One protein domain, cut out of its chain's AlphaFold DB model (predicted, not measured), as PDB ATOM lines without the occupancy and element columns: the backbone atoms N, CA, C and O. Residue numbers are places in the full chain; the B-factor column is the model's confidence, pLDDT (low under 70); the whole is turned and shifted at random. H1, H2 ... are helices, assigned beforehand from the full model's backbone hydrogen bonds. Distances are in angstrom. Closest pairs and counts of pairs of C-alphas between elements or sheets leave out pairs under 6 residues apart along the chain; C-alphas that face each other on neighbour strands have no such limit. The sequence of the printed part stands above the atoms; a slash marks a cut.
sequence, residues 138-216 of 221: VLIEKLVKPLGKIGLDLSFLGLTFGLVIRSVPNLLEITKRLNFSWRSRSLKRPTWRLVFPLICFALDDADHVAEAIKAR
ATOM      1  N   VAL A 138      10.344  23.885 -14.492       65.25
ATOM      2  CA  VAL A 138      11.793  23.719 -14.715       65.25
ATOM      3  C   VAL A 138      12.398  22.691 -13.754       65.25
ATOM      4  O   VAL A 138      13.251  21.885 -14.139       65.25
ATOM      5  N   LEU A 139      11.959  22.686 -12.493       67.19
ATOM      6  CA  LEU A 139      12.404  21.702 -11.511       67.19
ATOM      7  C   LEU A 139      11.992  20.282 -11.909       67.19
ATOM      8  O   LEU A 139      12.823  19.371 -11.879       67.19
ATOM      9  N   ILE A 140      10.725  20.100 -12.285       67.25
ATOM     10  CA  ILE A 140      10.186  18.812 -12.728       67.25
ATOM     11  C   ILE A 140      10.953  18.328 -13.962       67.25
ATOM     12  O   ILE A 140      11.378  17.177 -13.998       67.25
ATOM     13  N   GLU A 141      11.242  19.206 -14.925       66.56
ATOM     14  CA  GLU A 141      12.060  18.867 -16.094       66.56
ATOM     15  C   GLU A 141      13.449  18.350 -15.681       66.56
ATOM     16  O   GLU A 141      13.938  17.339 -16.193       66.56
ATOM     17  N   LYS A 142      14.085  19.001 -14.700       69.06
ATOM     18  CA  LYS A 142      15.397  18.596 -14.181       69.06
ATOM     19  C   LYS A 142      15.356  17.251 -13.449       69.06
ATOM     20  O   LYS A 142      16.323  16.497 -13.541       69.06
ATOM     21  N   LEU A 143      14.256  16.942 -12.762       70.50
ATOM     22  CA  LEU A 143      14.010  15.657 -12.093       70.50
ATOM     23  C   LEU A 143      13.705  14.523 -13.077       70.50
ATOM     24  O   LEU A 143      14.072  13.383 -12.814       70.50
ATOM     25  N   VAL A 144      13.080  14.825 -14.216       66.88
ATOM     26  CA  VAL A 144      12.739  13.833 -15.249       66.88
ATOM     27  C   VAL A 144      13.937  13.514 -16.156       66.88
ATOM     28  O   VAL A 144      14.070  12.380 -16.612       66.88
ATOM     29  N   LYS A 145      14.880  14.449 -16.357       69.12
ATOM     30  CA  LYS A 145      16.134  14.219 -17.113       69.12
ATOM     31  C   LYS A 145      16.906  12.938 -16.735       69.12
ATOM     32  O   LYS A 145      17.286  12.207 -17.650       69.12
ATOM     33  N   PRO A 146      17.166  12.618 -15.451       70.56
ATOM     34  CA  PRO A 146      17.891  11.400 -15.088       70.56
ATOM     35  C   PRO A 146      17.125  10.101 -15.379       70.56
ATOM     36  O   PRO A 146      17.777   9.094 -15.646       70.56
ATOM     37  N   LEU A 147      15.783  10.109 -15.403       64.69
ATOM     38  CA  LEU A 147      14.984   8.918 -15.747       64.69
ATOM     39  C   LEU A 147      15.234   8.454 -17.187       64.69
ATOM     40  O   LEU A 147      15.017   7.292 -17.515       64.69
ATOM     41  N   GLY A 148      15.775   9.327 -18.033       63.88
ATOM     42  CA  GLY A 148      16.166   8.955 -19.380       63.88
ATOM     43  C   GLY A 148      17.364   8.048 -19.517       63.88
ATOM     44  O   GLY A 148      17.531   7.403 -20.547       63.88
ATOM     45  N   LYS A 149      18.166   7.928 -18.462       64.19
ATOM     46  CA  LYS A 149      19.254   6.950 -18.425       64.19
ATOM     47  C   LYS A 149      18.747   5.506 -18.302       64.19
ATOM     48  O   LYS A 149      19.541   4.591 -18.453       64.19
ATOM     49  N   ILE A 150      17.448   5.301 -18.052       71.25
ATOM     50  CA  ILE A 150      16.818   3.989 -17.815       71.25
ATOM     51  C   ILE A 150      16.250   3.380 -19.124       71.25
ATOM     52  O   ILE A 150      15.652   2.312 -19.107       71.25
ATOM     53  N   GLY A 151      16.473   4.013 -20.287       59.56
ATOM     54  CA  GLY A 151      16.104   3.446 -21.596       59.56
ATOM     55  C   GLY A 151      14.740   3.879 -22.144       59.56
ATOM     56  O   GLY A 151      14.241   3.265 -23.083       59.56
ATOM     57  N   LEU A 152      14.138   4.941 -21.597       66.62
ATOM     58  CA  LEU A 152      13.004   5.616 -22.240       66.62
ATOM     59  C   LEU A 152      13.481   6.423 -23.458       66.62
ATOM     60  O   LEU A 152      14.524   7.074 -23.393       66.62
ATOM     61  N   ASP A 153      12.693   6.432 -24.539       70.81
ATOM     62  CA  ASP A 153      12.936   7.291 -25.705       70.81
ATOM     63  C   ASP A 153      12.748   8.770 -25.323       70.81
ATOM     64  O   ASP A 153      11.662   9.358 -25.389       70.81
ATOM     65  N   LEU A 154      13.846   9.372 -24.868       69.25
ATOM     66  CA  LEU A 154      13.913  10.756 -24.417       69.25
ATOM     67  C   LEU A 154      13.640  11.772 -25.507       69.25
ATOM     68  O   LEU A 154      13.266  12.901 -25.188       69.25
ATOM     69  N   SER A 155      13.801  11.389 -26.769       74.12
ATOM     70  CA  SER A 155      13.504  12.270 -27.886       74.12
ATOM     71  C   SER A 155      11.997  12.506 -27.992       74.12
ATOM     72  O   SER A 155      11.571  13.656 -28.095       74.12
ATOM     73  N   PHE A 156      11.180  11.455 -27.875       77.50
ATOM     74  CA  PHE A 156       9.719  11.589 -27.861       77.50
ATOM     75  C   PHE A 156       9.196  12.195 -26.550       77.50
ATOM     76  O   PHE A 156       8.312  13.060 -26.561       77.50
ATOM     77  N   LEU A 157       9.774  11.783 -25.418       75.94
ATOM     78  CA  LEU A 157       9.389  12.282 -24.098       75.94
ATOM     79  C   LEU A 157       9.677  13.786 -23.970       75.94
ATOM     80  O   LEU A 157       8.811  14.551 -23.552       75.94
ATOM     81  N   GLY A 158      10.868  14.227 -24.387       75.75
ATOM     82  CA  GLY A 158      11.278  15.630 -24.356       75.75
ATOM     83  C   GLY A 158      10.425  16.521 -25.257       75.75
ATOM     84  O   GLY A 158      10.070  17.625 -24.850       75.75
ATOM     85  N   LEU A 159      10.028  16.028 -26.435       78.94
ATOM     86  CA  LEU A 159       9.078  16.719 -27.314       78.94
ATOM     87  C   LEU A 159       7.709  16.885 -26.651       78.94
ATOM     88  O   LEU A 159       7.182  17.995 -26.612       78.94
ATOM     89  N   THR A 160       7.161  15.804 -26.092       82.94
ATOM     90  CA  THR A 160       5.855  15.822 -25.418       82.94
ATOM     91  C   THR A 160       5.863  16.777 -24.225       82.94
ATOM     92  O   THR A 160       4.998  17.646 -24.122       82.94
ATOM     93  N   PHE A 161       6.864  16.675 -23.346       78.94
ATOM     94  CA  PHE A 161       6.983  17.564 -22.190       78.94
ATOM     95  C   PHE A 161       7.205  19.018 -22.604       78.94
ATOM     96  O   PHE A 161       6.526  19.893 -22.078       78.94
ATOM     97  N   GLY A 162       8.081  19.294 -23.575       80.25
ATOM     98  CA  GLY A 162       8.293  20.651 -24.082       80.25
ATOM     99  C   GLY A 162       7.010  21.282 -24.632       80.25
ATOM    100  O   GLY A 162       6.759  22.468 -24.413       80.25
ATOM    101  N   LEU A 163       6.161  20.477 -25.279       84.00
ATOM    102  CA  LEU A 163       4.857  20.918 -25.755       84.00
ATOM    103  C   LEU A 163       3.921  21.275 -24.595       84.00
ATOM    104  O   LEU A 163       3.390  22.379 -24.550       84.00
ATOM    105  N   VAL A 164       3.779  20.373 -23.620       82.94
ATOM    106  CA  VAL A 164       2.924  20.576 -22.440       82.94
ATOM    107  C   VAL A 164       3.352  21.820 -21.665       82.94
ATOM    108  O   VAL A 164       2.513  22.647 -21.314       82.94
ATOM    109  N   ILE A 165       4.655  21.991 -21.447       80.31
ATOM    110  CA  ILE A 165       5.229  23.131 -20.725       80.31
ATOM    111  C   ILE A 165       4.862  24.460 -21.392       80.31
ATOM    112  O   ILE A 165       4.581  25.432 -20.697       80.31
ATOM    113  N   ARG A 166       4.809  24.502 -22.728       79.88
ATOM    114  CA  ARG A 166       4.378  25.682 -23.485       79.88
ATOM    115  C   ARG A 166       2.853  25.840 -23.534       79.88
ATOM    116  O   ARG A 166       2.367  26.967 -23.475       79.88
ATOM    117  N   SER A 167       2.097  24.753 -23.661       81.00
ATOM    118  CA  SER A 167       0.635  24.808 -23.822       81.00
ATOM    119  C   SER A 167      -0.095  25.134 -22.516       81.00
ATOM    120  O   SER A 167      -1.101  25.843 -22.540       81.00
ATOM    121  N   VAL A 168       0.414  24.689 -21.361       85.19
ATOM    122  CA  VAL A 168      -0.165  24.996 -20.038       85.19
ATOM    123  C   VAL A 168      -0.323  26.507 -19.792       85.19
ATOM    124  O   VAL A 168      -1.443  26.928 -19.489       85.19
ATOM    125  N   PRO A 169       0.716  27.358 -19.929       79.75
ATOM    126  CA  PRO A 169       0.566  28.794 -19.703       79.75
ATOM    127  C   PRO A 169      -0.383  29.455 -20.712       79.75
ATOM    128  O   PRO A 169      -1.162  30.325 -20.320       79.75
ATOM    129  N   ASN A 170      -0.396  28.999 -21.971       83.62
ATOM    130  CA  ASN A 170      -1.322  29.497 -22.996       83.62
ATOM    131  C   ASN A 170      -2.793  29.242 -22.601       83.62
ATOM    132  O   ASN A 170      -3.621  30.155 -22.573       83.62
ATOM    133  N   LEU A 171      -3.108  28.014 -22.173       86.06
ATOM    134  CA  LEU A 171      -4.436  27.636 -21.674       86.06
ATOM    135  C   LEU A 171      -4.850  28.443 -20.431       86.06
ATOM    136  O   LEU A 171      -6.013  28.845 -20.298       86.06
ATOM    137  N   LEU A 172      -3.909  28.722 -19.523       84.81
ATOM    138  CA  LEU A 172      -4.152  29.556 -18.339       84.81
ATOM    139  C   LEU A 172      -4.482  31.010 -18.701       84.81
ATOM    140  O   LEU A 172      -5.286  31.658 -18.030       84.81
ATOM    141  N   GLU A 173      -3.878  31.551 -19.753       84.31
ATOM    142  CA  GLU A 173      -4.190  32.903 -20.208       84.31
ATOM    143  C   GLU A 173      -5.595  32.978 -20.815       84.31
ATOM    144  O   GLU A 173      -6.380  33.885 -20.514       84.31
ATOM    145  N   ILE A 174      -5.964  31.978 -21.605       86.31
ATOM    146  CA  ILE A 174      -7.256  31.932 -22.292       86.31
ATOM    147  C   ILE A 174      -8.395  31.712 -21.311       86.31
ATOM    148  O   ILE A 174      -9.410  32.406 -21.386       86.31
ATOM    149  N   THR A 175      -8.213  30.837 -20.325       86.31
ATOM    150  CA  THR A 175      -9.167  30.688 -19.218       86.31
ATOM    151  C   THR A 175      -9.375  31.991 -18.452       86.31
ATOM    152  O   THR A 175     -10.514  32.315 -18.100       86.31
ATOM    153  N   LYS A 176      -8.323  32.787 -18.215       85.06
ATOM    154  CA  LYS A 176      -8.468  34.123 -17.612       85.06
ATOM    155  C   LYS A 176      -9.299  35.041 -18.510       85.06
ATOM    156  O   LYS A 176     -10.270  35.621 -18.027       85.06
ATOM    157  N   ARG A 177      -8.980  35.138 -19.805       84.56
ATOM    158  CA  ARG A 177      -9.717  35.977 -20.775       84.56
ATOM    159  C   ARG A 177     -11.194  35.577 -20.889       84.56
ATOM    160  O   ARG A 177     -12.073  36.438 -20.871       84.56
ATOM    161  N   LEU A 178     -11.478  34.277 -20.937       86.00
ATOM    162  CA  LEU A 178     -12.830  33.712 -20.926       86.00
ATOM    163  C   LEU A 178     -13.589  34.079 -19.644       86.00
ATOM    164  O   LEU A 178     -14.743  34.497 -19.707       86.00
ATOM    165  N   ASN A 179     -12.938  34.003 -18.481       84.50
ATOM    166  CA  ASN A 179     -13.545  34.433 -17.222       84.50
ATOM    167  C   ASN A 179     -13.834  35.941 -17.193       84.50
ATOM    168  O   ASN A 179     -14.898  36.347 -16.724       84.50
ATOM    169  N   PHE A 180     -12.924  36.775 -17.705       82.62
ATOM    170  CA  PHE A 180     -13.136  38.223 -17.787       82.62
ATOM    171  C   PHE A 180     -14.307  38.580 -18.711       82.62
ATOM    172  O   PHE A 180     -15.153  39.389 -18.329       82.62
ATOM    173  N   SER A 181     -14.408  37.944 -19.882       84.62
ATOM    174  CA  SER A 181     -15.511  38.180 -20.826       84.62
ATOM    175  C   SER A 181     -16.852  37.634 -20.329       84.62
ATOM    176  O   SER A 181     -17.898  38.237 -20.560       84.62
ATOM    177  N   TRP A 182     -16.847  36.522 -19.591       82.00
ATOM    178  CA  TRP A 182     -18.056  36.012 -18.949       82.00
ATOM    179  C   TRP A 182     -18.551  36.963 -17.862       82.00
ATOM    180  O   TRP A 182     -19.738  37.276 -17.808       82.00
ATOM    181  N   ARG A 183     -17.640  37.474 -17.028       80.50
ATOM    182  CA  ARG A 183     -17.972  38.384 -15.926       80.50
ATOM    183  C   ARG A 183     -18.461  39.753 -16.403       80.50
ATOM    184  O   ARG A 183     -19.232  40.385 -15.689       80.50
ATOM    185  N   SER A 184     -18.059  40.204 -17.594       83.75
ATOM    186  CA  SER A 184     -18.607  41.427 -18.196       83.75
ATOM    187  C   SER A 184     -20.006  41.225 -18.787       83.75
ATOM    188  O   SER A 184     -20.789  42.169 -18.830       83.75
ATOM    189  N   ARG A 185     -20.347  39.998 -19.202       81.25
ATOM    190  CA  ARG A 185     -21.660  39.649 -19.772       81.25
ATOM    191  C   ARG A 185     -22.663  39.122 -18.744       81.25
ATOM    192  O   ARG A 185     -23.863  39.144 -19.003       81.25
ATOM    193  N   SER A 186     -22.213  38.621 -17.594       73.50
ATOM    194  CA  SER A 186     -23.083  38.031 -16.578       73.50
ATOM    195  C   SER A 186     -22.575  38.272 -15.157       73.50
ATOM    196  O   SER A 186     -21.414  38.026 -14.843       73.50
ATOM    197  N   LEU A 187     -23.489  38.658 -14.262       67.69
ATOM    198  CA  LEU A 187     -23.252  38.728 -12.812       67.69
ATOM    199  C   LEU A 187     -23.223  37.339 -12.138       67.69
ATOM    200  O   LEU A 187     -22.963  37.239 -10.939       67.69
ATOM    201  N   LYS A 188     -23.512  36.258 -12.879       72.12
ATOM    202  CA  LYS A 188     -23.537  34.885 -12.352       72.12
ATOM    203  C   LYS A 188     -22.146  34.255 -12.372       72.12
ATOM    204  O   LYS A 188     -21.330  34.534 -13.250       72.12
ATOM    205  N   ARG A 189     -21.892  33.368 -11.401       68.50
ATOM    206  CA  ARG A 189     -20.622  32.638 -11.308       68.50
ATOM    207  C   ARG A 189     -20.344  31.847 -12.595       68.50
ATOM    208  O   ARG A 189     -21.290  31.400 -13.242       68.50
ATOM    209  N   PRO A 190     -19.063  31.687 -12.961       67.06
ATOM    210  CA  PRO A 190     -18.668  30.847 -14.081       67.06
ATOM    211  C   PRO A 190     -19.165  29.408 -13.862       67.06
ATOM    212  O   PRO A 190     -18.873  28.795 -12.837       67.06
ATOM    213  N   THR A 191     -19.947  28.893 -14.811       76.00
ATOM    214  CA  THR A 191     -20.539  27.540 -14.790       76.00
ATOM    215  C   THR A 191     -19.886  26.673 -15.877       76.00
ATOM    216  O   THR A 191     -19.142  27.187 -16.710       76.00
ATOM    217  N   TRP A 192     -20.233  25.382 -15.945       77.12
ATOM    218  CA  TRP A 192     -19.917  24.411 -17.014       77.12
ATOM    219  C   TRP A 192     -19.931  24.955 -18.457       77.12
ATOM    220  O   TRP A 192     -19.226  24.444 -19.320       77.12
ATOM    221  N   ARG A 193     -20.675  26.035 -18.720       78.62
ATOM    222  CA  ARG A 193     -20.710  26.747 -20.007       78.62
ATOM    223  C   ARG A 193     -19.359  27.321 -20.464       78.62
ATOM    224  O   ARG A 193     -19.191  27.536 -21.657       78.62
ATOM    225  N   LEU A 194     -18.415  27.559 -19.550       82.62
ATOM    226  CA  LEU A 194     -17.046  28.003 -19.861       82.62
ATOM    227  C   LEU A 194     -16.097  26.862 -20.236       82.62
ATOM    228  O   LEU A 194     -15.063  27.110 -20.847       82.62
ATOM    229  N   VAL A 195     -16.447  25.622 -19.896       85.94
ATOM    230  CA  VAL A 195     -15.609  24.452 -20.183       85.94
ATOM    231  C   VAL A 195     -15.649  24.127 -21.674       85.94
ATOM    232  O   VAL A 195     -14.614  23.864 -22.271       85.94
ATOM    233  N   PHE A 196     -16.825  24.228 -22.297       88.38
ATOM    234  CA  PHE A 196     -16.998  23.972 -23.727       88.38
ATOM    235  C   PHE A 196     -16.073  24.818 -24.632       88.38
ATOM    236  O   PHE A 196     -15.299  24.224 -25.379       88.38
ATOM    237  N   PRO A 197     -16.054  26.168 -24.552       87.50
ATOM    238  CA  PRO A 197     -15.162  26.971 -25.391       87.50
ATOM    239  C   PRO A 197     -13.678  26.732 -25.085       87.50
ATOM    240  O   PRO A 197     -12.848  26.862 -25.980       87.50
ATOM    241  N   LEU A 198     -13.337  26.358 -23.847       89.38
ATOM    242  CA  LEU A 198     -11.967  26.000 -23.492       89.38
ATOM    243  C   LEU A 198     -11.523  24.697 -24.171       89.38
ATOM    244  O   LEU A 198     -10.402  24.625 -24.661       89.38
ATOM    245  N   ILE A 199     -12.398  23.688 -24.220       90.62
ATOM    246  CA  ILE A 199     -12.122  22.423 -24.912       90.62
ATOM    247  C   ILE A 199     -11.948  22.666 -26.411       90.62
ATOM    248  O   ILE A 199     -10.993  22.161 -26.988       90.62
ATOM    249  N   CYS A 200     -12.824  23.467 -27.030       91.94
ATOM    250  CA  CYS A 200     -12.683  23.817 -28.444       91.94
ATOM    251  C   CYS A 200     -11.337  24.492 -28.725       91.94
ATOM    252  O   CYS A 200     -10.664  24.105 -29.670       91.94
ATOM    253  N   PHE A 201     -10.916  25.440 -27.878       89.25
ATOM    254  CA  PHE A 201      -9.600  26.065 -28.018       89.25
ATOM    255  C   PHE A 201      -8.458  25.046 -27.878       89.25
ATOM    256  O   PHE A 201      -7.505  25.078 -28.645       89.25
ATOM    257  N   ALA A 202      -8.541  24.141 -26.900       89.81
ATOM    258  CA  ALA A 202      -7.508  23.131 -26.683       89.81
ATOM    259  C   ALA A 202      -7.391  22.141 -27.856       89.81
ATOM    260  O   ALA A 202      -6.286  21.714 -28.179       89.81
ATOM    261  N   LEU A 203      -8.516  21.781 -28.484       91.94
ATOM    262  CA  LEU A 203      -8.540  20.947 -29.687       91.94
ATOM    263  C   LEU A 203      -7.911  21.674 -30.880       91.94
ATOM    264  O   LEU A 203      -7.065  21.099 -31.551       91.94
ATOM    265  N   ASP A 204      -8.256  22.946 -31.078       90.81
ATOM    266  CA  ASP A 204      -7.710  23.777 -32.159       90.81
ATOM    267  C   ASP A 204      -6.186  23.977 -32.015       90.81
ATOM    268  O   ASP A 204      -5.427  23.818 -32.969       90.81
ATOM    269  N   ASP A 205      -5.703  24.225 -30.788       88.19
ATOM    270  CA  ASP A 205      -4.264  24.298 -30.478       88.19
ATOM    271  C   ASP A 205      -3.556  22.965 -30.778       88.19
ATOM    272  O   ASP A 205      -2.461  22.949 -31.345       88.19
ATOM    273  N   ALA A 206      -4.190  21.832 -30.452       89.12
ATOM    274  CA  ALA A 206      -3.645  20.506 -30.732       89.12
ATOM    275  C   ALA A 206      -3.573  20.207 -32.238       89.12
ATOM    276  O   ALA A 206      -2.550  19.696 -32.702       89.12
ATOM    277  N   ASP A 207      -4.611  20.561 -32.998       92.12
ATOM    278  CA  ASP A 207      -4.656  20.388 -34.451       92.12
ATOM    279  C   ASP A 207      -3.583  21.245 -35.140       92.12
ATOM    280  O   ASP A 207      -2.808  20.735 -35.957       92.12
ATOM    281  N   HIS A 208      -3.437  22.510 -34.736       89.62
ATOM    282  CA  HIS A 208      -2.386  23.396 -35.240       89.62
ATOM    283  C   HIS A 208      -0.975  22.876 -34.950       89.62
ATOM    284  O   HIS A 208      -0.093  22.915 -35.816       89.62
ATOM    285  N   VAL A 209      -0.734  22.361 -33.742       87.38
ATOM    286  CA  VAL A 209       0.556  21.755 -33.400       87.38
ATOM    287  C   VAL A 209       0.799  20.484 -34.214       87.38
ATOM    288  O   VAL A 209       1.911  20.284 -34.710       87.38
ATOM    289  N   ALA A 210      -0.210  19.627 -34.378       88.12
ATOM    290  CA  ALA A 210      -0.095  18.399 -35.156       88.12
ATOM    291  C   ALA A 210       0.231  18.693 -36.628       88.12
ATOM    292  O   ALA A 210       1.115  18.052 -37.206       88.12
ATOM    293  N   GLU A 211      -0.413  19.702 -37.214       89.50
ATOM    294  CA  GLU A 211      -0.146  20.164 -38.575       89.50
ATOM    295  C   GLU A 211       1.285  20.708 -38.715       89.50
ATOM    296  O   GLU A 211       2.011  20.327 -39.639       89.50
ATOM    297  N   ALA A 212       1.756  21.497 -37.744       88.94
ATOM    298  CA  ALA A 212       3.125  22.005 -37.720       88.94
ATOM    299  C   ALA A 212       4.180  20.889 -37.584       88.94
ATOM    300  O   ALA A 212       5.228  20.936 -38.238       88.94
ATOM    301  N   ILE A 213       3.920  19.866 -36.761       86.69
ATOM    302  CA  ILE A 213       4.794  18.688 -36.632       86.69
ATOM    303  C   ILE A 213       4.805  17.893 -37.942       86.69
ATOM    304  O   ILE A 213       5.874  17.482 -38.399       86.69
ATOM    305  N   LYS A 214       3.641  17.711 -38.580       86.75
ATOM    306  CA  LYS A 214       3.510  17.014 -39.866       86.75
ATOM    307  C   LYS A 214       4.292  17.724 -40.974       86.75
ATOM    308  O   LYS A 214       4.995  17.052 -41.721       86.75
ATOM    309  N   ALA A 215       4.249  19.056 -41.024       89.38
ATOM    310  CA  ALA A 215       4.991  19.863 -41.995       89.38
ATOM    311  C   ALA A 215       6.519  19.798 -41.808       89.38
ATOM    312  O   ALA A 215       7.272  19.943 -42.768       89.38
ATOM    313  N   ARG A 216       6.994  19.571 -40.577       80.38
ATOM    314  CA  ARG A 216       8.429  19.437 -40.268       80.38
ATOM    315  C   ARG A 216       8.975  18.024 -40.454       80.38
ATOM    316  O   ARG A 216      10.194  17.855 -40.420       80.38
TER     317      ARG A 216
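AT A GLANCE: This is residues 138 to 216 of the 221 residues of the protein "Energy-coupling factor transporter transmembrane protein EcfT" of Rhodobacteraceae bacterium (UniProt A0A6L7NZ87). Long helix H2 makes the length; H3 folds back from its far end in an open V, and short H1 folds back at its start. The printed part has 79 residues, 70 of them in three named helices, in the order H1, H2, H3 along the chain, with no named strand, and its class is all helix; the whole is only just loose, close to extended, with a radius of gyration of the C-alphas of 17.1 A, spanning 53 by 31 by 16 A.

IN THESE COORDINATES: Find C-alpha 138 at (11.793, 23.719, -14.715), where H1 begins, residues 138 to 150, 20.6 A long. H2, residues 154 to 185, runs 46.1 A. H3, residues 192 to 216, runs 37.0 A to C-alpha 216 at (8.429, 19.437, -40.268).

HOW THE PARTS SIT: H1 and H2 are close but not clearly touching, the C-alphas of Gly 148 and Leu 154 closest at 5.8 A; they run opposite ways at a shallow tilt of 28 degrees. H2 and H3, a helical hairpin, touch through residues 171 to 179 and 194 to 202 alone, closest at the C-alphas of Thr 175 and Leu 198, 6.9 A, opposite ways at a steep tilt of 36 degrees, only just past shallow. H1 and H3 are apart. O i to N i+4 pairs within hydrogen-bond range are 4 of 9 in H1, beside 8 of 10 i+3 pairs, 26 of 28 in H2 and 18 of 21 in H3.

THE WHOLE: The C-alphas of Gly 151 and Leu 187 are farthest apart, 53.6 A. The printed part has no cut and no long link; 16 residues are under pLDDT 70, among them 138 to 142.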